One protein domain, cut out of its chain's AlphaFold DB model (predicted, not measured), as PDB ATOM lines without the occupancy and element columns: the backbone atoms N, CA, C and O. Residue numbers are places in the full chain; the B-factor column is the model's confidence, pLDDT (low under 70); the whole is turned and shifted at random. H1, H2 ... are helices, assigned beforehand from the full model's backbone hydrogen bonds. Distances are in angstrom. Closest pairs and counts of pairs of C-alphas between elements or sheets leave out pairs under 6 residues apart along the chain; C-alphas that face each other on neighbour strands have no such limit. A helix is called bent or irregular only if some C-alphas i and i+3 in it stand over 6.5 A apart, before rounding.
ATOM      1  N   SER A 185      34.711  36.458  27.121       85.44
ATOM      2  CA  SER A 185      33.547  35.759  27.661       85.44
ATOM      3  C   SER A 185      33.347  34.396  27.000       85.44
ATOM      4  O   SER A 185      33.742  34.164  25.853       85.44
ATOM      5  N   ALA A 186      32.682  33.483  27.710       77.50
ATOM      6  CA  ALA A 186      32.340  32.171  27.162       77.50
ATOM      7  C   ALA A 186      31.544  32.285  25.847       77.50
ATOM      8  O   ALA A 186      31.729  31.476  24.939       77.50
ATOM      9  N   ASP A 187      30.707  33.319  25.723       79.62
ATOM     10  CA  ASP A 187      29.974  33.624  24.495       79.62
ATOM     11  C   ASP A 187      30.916  34.072  23.375       79.62
ATOM     12  O   ASP A 187      30.857  33.524  22.277       79.62
ATOM     13  N   TYR A 188      31.853  34.980  23.661       85.62
ATOM     14  CA  TYR A 188      32.843  35.439  22.687       85.62
ATOM     15  C   TYR A 188      33.729  34.292  22.177       85.62
ATOM     16  O   TYR A 188      33.977  34.182  20.972       85.62
ATOM     17  N   LEU A 189      34.195  33.417  23.075       84.75
ATOM     18  CA  LEU A 189      35.027  32.264  22.722       84.75
ATOM     19  C   LEU A 189      34.255  31.237  21.882       84.75
ATOM     20  O   LEU A 189      34.801  30.673  20.931       84.75
ATOM     21  N   TYR A 190      32.971  31.036  22.178       83.25
ATOM     22  CA  TYR A 190      32.108  30.168  21.386       83.25
ATOM     23  C   TYR A 190      31.791  30.764  20.008       83.25
ATOM     24  O   TYR A 190      31.862  30.071  18.994       83.25
ATOM     25  N   GLU A 191      31.457  32.049  19.929       86.69
ATOM     26  CA  GLU A 191      31.070  32.686  18.671       86.69
ATOM     27  C   GLU A 191      32.231  32.735  17.676       86.69
ATOM     28  O   GLU A 191      32.058  32.303  16.529       86.69
ATOM     29  N   ASN A 192      33.407  33.176  18.136       85.38
ATOM     30  CA  ASN A 192      34.582  33.409  17.293       85.38
ATOM     31  C   ASN A 192      35.437  32.155  17.078       85.38
ATOM     32  O   ASN A 192      35.930  31.948  15.973       85.38
ATOM     33  N   TYR A 193      35.591  31.307  18.101       85.25
ATOM     34  CA  TYR A 193      36.520  30.169  18.067       85.25
ATOM     35  C   TYR A 193      35.841  28.810  18.255       85.25
ATOM     36  O   TYR A 193      36.516  27.786  18.273       85.25
ATOM     37  N   LYS A 194      34.506  28.778  18.375       86.75
ATOM     38  CA  LYS A 194      33.712  27.548  18.553       86.75
ATOM     39  C   LYS A 194      34.102  26.724  19.786       86.75
ATOM     40  O   LYS A 194      33.759  25.547  19.862       86.75
ATOM     41  N   LEU A 195      34.737  27.347  20.782       82.38
ATOM     42  CA  LEU A 195      35.033  26.707  22.061       82.38
ATOM     43  C   LEU A 195      33.721  26.459  22.828       82.38
ATOM     44  O   LEU A 195      32.993  27.424  23.078       82.38
ATOM     45  N   PRO A 196      33.394  25.217  23.235       82.12
ATOM     46  CA  PRO A 196      32.199  24.949  24.030       82.12
ATOM     47  C   PRO A 196      32.177  25.798  25.305       82.12
ATOM     48  O   PRO A 196      33.181  25.878  26.014       82.12
ATOM     49  N   LYS A 197      31.025  26.392  25.638       76.94
ATOM     50  CA  LYS A 197      30.900  27.298  26.798       76.94
ATOM     51  C   LYS A 197      31.315  26.634  28.115       76.94
ATOM     52  O   LYS A 197      31.922  27.274  28.964       76.94
ATOM     53  N   GLU A 198      31.062  25.334  28.246       74.81
ATOM     54  CA  GLU A 198      31.465  24.518  29.399       74.81
ATOM     55  C   GLU A 198      32.989  24.384  29.540       74.81
ATOM     56  O   GLU A 198      33.500  24.191  30.640       74.81
ATOM     57  N   LYS A 199      33.729  24.501  28.431       79.31
ATOM     58  CA  LYS A 199      35.192  24.395  28.383       79.31
ATOM     59  C   LYS A 199      35.893  25.749  28.542       79.31
ATOM     60  O   LYS A 199      37.093  25.771  28.806       79.31
ATOM     61  N   ALA A 200      35.164  26.864  28.453       73.00
ATOM     62  CA  ALA A 200      35.723  28.210  28.584       73.00
ATOM     63  C   ALA A 200      36.433  28.465  29.932       73.00
ATOM     64  O   ALA A 200      37.545  28.993  29.903       73.00
ATOM     65  N   PRO A 201      35.901  28.037  31.097       73.81
ATOM     66  CA  PRO A 201      36.617  28.182  32.366       73.81
ATOM     67  C   PRO A 201      37.908  27.355  32.424       73.81
ATOM     68  O   PRO A 201      38.919  27.819  32.938       73.81
ATOM     69  N   TYR A 202      37.912  26.147  31.849       79.12
ATOM     70  CA  TYR A 202      39.106  25.293  31.804       79.12
ATOM     71  C   TYR A 202      40.209  25.899  30.937       79.12
ATOM     72  O   TYR A 202      41.381  25.867  31.307       79.12
ATOM     73  N   PHE A 203      39.824  26.491  29.808       80.56
ATOM     74  CA  PHE A 203      40.752  27.229  28.968       80.56
ATOM     75  C   PHE A 203      41.296  28.473  29.686       80.56
ATOM     76  O   PHE A 203      42.503  28.706  29.693       80.56
ATOM     77  N   ALA A 204      40.432  29.223  30.379       78.75
ATOM     78  CA  ALA A 204      40.839  30.375  31.179       78.75
ATOM     79  C   ALA A 204      41.867  30.000  32.262       78.75
ATOM     80  O   ALA A 204      42.837  30.729  32.447       78.75
ATOM     81  N   LEU A 205      41.718  28.838  32.912       76.56
ATOM     82  CA  LEU A 205      42.701  28.325  33.876       76.56
ATOM     83  C   LEU A 205      44.076  28.065  33.244       76.56
ATOM     84  O   LEU A 205      45.099  28.381  33.849       76.56
ATOM     85  N   GLN A 206      44.130  27.522  32.025       81.06
ATOM     86  CA  GLN A 206      45.399  27.337  31.311       81.06
ATOM     87  C   GLN A 206      46.046  28.681  30.966       81.06
ATOM     88  O   GLN A 206      47.266  28.829  31.080       81.06
ATOM     89  N   MET A 207      45.220  29.665  30.605       82.44
ATOM     90  CA  MET A 207      45.669  31.010  30.270       82.44
ATOM     91  C   MET A 207      46.296  31.756  31.450       82.44
ATOM     92  O   MET A 207      47.123  32.634  31.214       82.44
ATOM     93  N   ILE A 208      45.997  31.384  32.703       80.19
ATOM     94  CA  ILE A 208      46.607  31.999  33.899       80.19
ATOM     95  C   ILE A 208      48.135  31.937  33.846       80.19
ATOM     96  O   ILE A 208      48.793  32.901  34.222       80.19
ATOM     97  N   ASN A 209      48.713  30.853  33.321       79.94
ATOM     98  CA  ASN A 209      50.170  30.692  33.248       79.94
ATOM     99  C   ASN A 209      50.856  31.711  32.320       79.94
ATOM    100  O   ASN A 209      52.068  31.892  32.400       79.94
ATOM    101  N   PHE A 210      50.086  32.365  31.447       81.19
ATOM    102  CA  PHE A 210      50.558  33.363  30.489       81.19
ATOM    103  C   PHE A 210      50.137  34.787  30.870       81.19
ATOM    104  O   PHE A 210      50.347  35.718  30.093       81.19
ATOM    105  N   MET A 211      49.519  34.959  32.040       79.12
ATOM    106  CA  MET A 211      49.008  36.236  32.517       79.12
ATOM    107  C   MET A 211      49.675  36.629  33.833       79.12
ATOM    108  O   MET A 211      49.790  35.842  34.767       79.12
ATOM    109  N   ASP A 212      50.030  37.901  33.928       78.50
ATOM    110  CA  ASP A 212      50.321  38.588  35.179       78.50
ATOM    111  C   ASP A 212      49.314  39.725  35.414       78.50
ATOM    112  O   ASP A 212      48.467  40.037  34.569       78.50
ATOM    113  N   ASN A 213      49.418  40.396  36.560       73.25
ATOM    114  CA  ASN A 213      48.512  41.485  36.933       73.25
ATOM    115  C   ASN A 213      48.592  42.707  35.992       73.25
ATOM    116  O   ASN A 213      47.677  43.528  35.996       73.25
ATOM    117  N   GLN A 214      49.648  42.837  35.183       75.25
ATOM    118  CA  GLN A 214      49.884  43.964  34.272       75.25
ATOM    119  C   GLN A 214      49.597  43.618  32.801       75.25
ATOM    120  O   GLN A 214      49.577  44.500  31.944       75.25
ATOM    121  N   THR A 215      49.323  42.348  32.501       80.19
ATOM    122  CA  THR A 215      49.182  41.839  31.137       80.19
ATOM    123  C   THR A 215      48.005  42.501  30.435       80.19
ATOM    124  O   THR A 215      46.867  42.424  30.899       80.19
ATOM    125  N   ASN A 216      48.246  43.138  29.290       84.25
ATOM    126  CA  ASN A 216      47.176  43.744  28.507       84.25
ATOM    127  C   ASN A 216      46.463  42.691  27.646       84.25
ATOM    128  O   ASN A 216      46.873  42.403  26.517       84.25
ATOM    129  N   LEU A 217      45.355  42.171  28.175       84.38
ATOM    130  CA  LEU A 217      44.536  41.139  27.534       84.38
ATOM    131  C   LEU A 217      43.913  41.583  26.204       84.38
ATOM    132  O   LEU A 217      43.550  40.739  25.404       84.38
ATOM    133  N   LYS A 218      43.802  42.890  25.934       83.69
ATOM    134  CA  LYS A 218      43.243  43.418  24.674       83.69
ATOM    135  C   LYS A 218      44.302  43.634  23.591       83.69
ATOM    136  O   LYS A 218      43.970  44.062  22.489       83.69
ATOM    137  N   SER A 219      45.575  43.398  23.903       85.81
ATOM    138  CA  SER A 219      46.662  43.579  22.944       85.81
ATOM    139  C   SER A 219      46.615  42.525  21.833       85.81
ATOM    140  O   SER A 219      46.255  41.369  22.063       85.81
ATOM    141  N   ASN A 220      47.042  42.905  20.625       80.25
ATOM    142  CA  ASN A 220      47.140  41.966  19.504       80.25
ATOM    143  C   ASN A 220      48.094  40.802  19.811       80.25
ATOM    144  O   ASN A 220      47.802  39.670  19.446       80.25
ATOM    145  N   ALA A 221      49.190  41.063  20.530       78.81
ATOM    146  CA  ALA A 221      50.144  40.034  20.937       78.81
ATOM    147  C   ALA A 221      49.495  38.981  21.850       78.81
ATOM    148  O   ALA A 221      49.647  37.783  21.616       78.81
ATOM    149  N   PHE A 222      48.718  39.416  22.848       86.44
ATOM    150  CA  PHE A 222      48.010  38.494  23.734       86.44
ATOM    151  C   PHE A 222      46.910  37.724  22.997       86.44
ATOM    152  O   PHE A 222      46.749  36.526  23.214       86.44
ATOM    153  N   LYS A 223      46.196  38.381  22.076       85.31
ATOM    154  CA  LYS A 223      45.199  37.718  21.232       85.31
ATOM    155  C   LYS A 223      45.824  36.604  20.382       85.31
ATOM    156  O   LYS A 223      45.274  35.511  20.354       85.31
ATOM    157  N   MET A 224      46.973  36.852  19.750       83.44
ATOM    158  CA  MET A 224      47.694  35.834  18.972       83.44
ATOM    159  C   MET A 224      48.151  34.661  19.849       83.44
ATOM    160  O   MET A 224      47.984  33.510  19.460       83.44
ATOM    161  N   LEU A 225      48.671  34.940  21.050       85.94
ATOM    162  CA  LEU A 225      49.051  33.901  22.011       85.94
ATOM    163  C   LEU A 225      47.836  33.066  22.436       85.94
ATOM    164  O   LEU A 225      47.906  31.843  22.478       85.94
ATOM    165  N   MET A 226      46.707  33.712  22.721       88.56
ATOM    166  CA  MET A 226      45.460  33.040  23.088       88.56
ATOM    167  C   MET A 226      44.958  32.136  21.953       88.56
ATOM    168  O   MET A 226      44.588  30.991  22.204       88.56
ATOM    169  N   GLU A 227      45.014  32.604  20.705       85.44
ATOM    170  CA  GLU A 227      44.665  31.809  19.521       85.44
ATOM    171  C   GLU A 227      45.588  30.595  19.341       85.44
ATOM    172  O   GLU A 227      45.112  29.491  19.079       85.44
ATOM    173  N   GLU A 228      46.894  30.758  19.550       85.69
ATOM    174  CA  GLU A 228      47.854  29.651  19.540       85.69
ATOM    175  C   GLU A 228      47.552  28.623  20.644       85.69
ATOM    176  O   GLU A 228      47.567  27.413  20.403       85.69
ATOM    177  N   GLN A 229      47.237  29.087  21.856       85.38
ATOM    178  CA  GLN A 229      46.874  28.199  22.959       85.38
ATOM    179  C   GLN A 229      45.545  27.483  22.708       85.38
ATOM    180  O   GLN A 229      45.437  26.311  23.053       85.38
ATOM    181  N   LEU A 230      44.568  28.130  22.062       84.94
ATOM    182  CA  LEU A 230      43.316  27.489  21.646       84.94
ATOM    183  C   LEU A 230      43.555  26.348  20.653       84.94
ATOM    184  O   LEU A 230      42.929  25.301  20.776       84.94
ATOM    185  N   LEU A 231      44.470  26.516  19.693       82.00
ATOM    186  CA  LEU A 231      44.808  25.460  18.726       82.00
ATOM    187  C   LEU A 231      45.453  24.243  19.397       82.00
ATOM    188  O   LEU A 231      45.236  23.106  18.981       82.00
ATOM    189  N   ASN A 232      46.232  24.484  20.450       80.62
ATOM    190  CA  ASN A 232      46.870  23.442  21.249       80.62
ATOM    191  C   ASN A 232      45.957  22.892  22.359       80.62
ATOM    192  O   ASN A 232      46.313  21.912  23.021       80.62
ATOM    193  N   PHE A 233      44.786  23.498  22.567       79.88
ATOM    194  CA  PHE A 233      43.839  23.109  23.599       79.88
ATOM    195  C   PHE A 233      43.062  21.869  23.160       79.88
ATOM    196  O   PHE A 233      42.053  21.942  22.459       79.88
ATOM    197  N   LYS A 234      43.543  20.700  23.583       69.75
ATOM    198  CA  LYS A 234      42.835  19.434  23.391       69.75
ATOM    199  C   LYS A 234      41.758  19.293  24.462       69.75
ATOM    200  O   LYS A 234      42.063  19.301  25.651       69.75
ATOM    201  N   TYR A 235      40.511  19.160  24.027       62.31
ATOM    202  CA  TYR A 235      39.338  18.972  24.884       62.31
ATOM    203  C   TYR A 235      38.681  17.598  24.662       62.31
ATOM    204  O   TYR A 235      37.455  17.503  24.700       62.31
ATOM    205  N   ASP A 236      39.498  16.562  24.431       51.06
ATOM    206  CA  ASP A 236      39.062  15.153  24.422       51.06
ATOM    207  C   ASP A 236      38.634  14.683  25.826       51.06
ATOM    208  O   ASP A 236      39.291  15.079  26.822       51.06
TER     209      ASP A 236
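Overview. This is residues 185 to 236 of the 236 residues of an uncharacterized protein of Flavobacterium sp. TCH3-2 (UniProt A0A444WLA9). Two helices of similar length, H2 and H3, cross loosely as an X, one over the other, and a shorter helix, H1, is set across the beginning of H2, nearly at a right angle to it. The link of residues 211 to 219 turns the chain back from H2 into H3 at one end of the longest axis, and the tail after H3 runs to the other end. The printed part has 52 residues, with three named helices in the order H1, H2, H3 and no named strand; the class is all helix. It is compact, with a radius of gyration of the C-alphas of 10.7 A, and elongated, with spans of 30 by 19 by 17 A.

Along the chain. H1 is residues 186 to 193, beginning at C-alpha 186 at (32.340, 32.171, 27.162). H2 is residues 197 to 210, 20.9 A from first to last C-alpha. H3 is residues 220 to 232, 18.6 A long, ending at C-alpha 232 at (46.870, 23.442, 21.249).

Arrangement. H1 touches H2, which meets it with residues 197 to 201 alone; the closest C-alphas, of Ala 186 and Lys 197, are 5.1 A apart. Their lines are about perpendicular, at 83 degrees. H2 and H3 only just touch, with 3 pairs of C-alphas within 8 A, between residues 203 to 207 of H2 and 226 to 230 of H3; the closest, of Met 207 and Met 226, are 7.5 A apart. They run opposite ways at a steep tilt of 61 degrees. H1 and H3 are only just apart, at 8.1 A. H2 is irregular, but only just: C-alphas 198 and 201 are 7.0 A apart. Every O i to N i+4 pair is within hydrogen-bond range in H1 and H3, and 6 of 10 in H2.

Size, cuts and confidence. The two C-alphas farthest apart, of Gln 214 and Asp 236, are 32.3 A apart. The printed part has no cut. The link from H1 to H2 is tight and that from H2 to H3 short. The mean pLDDT of the printed part is 80.4; residues 234 to 236, which end the chain, are under 70.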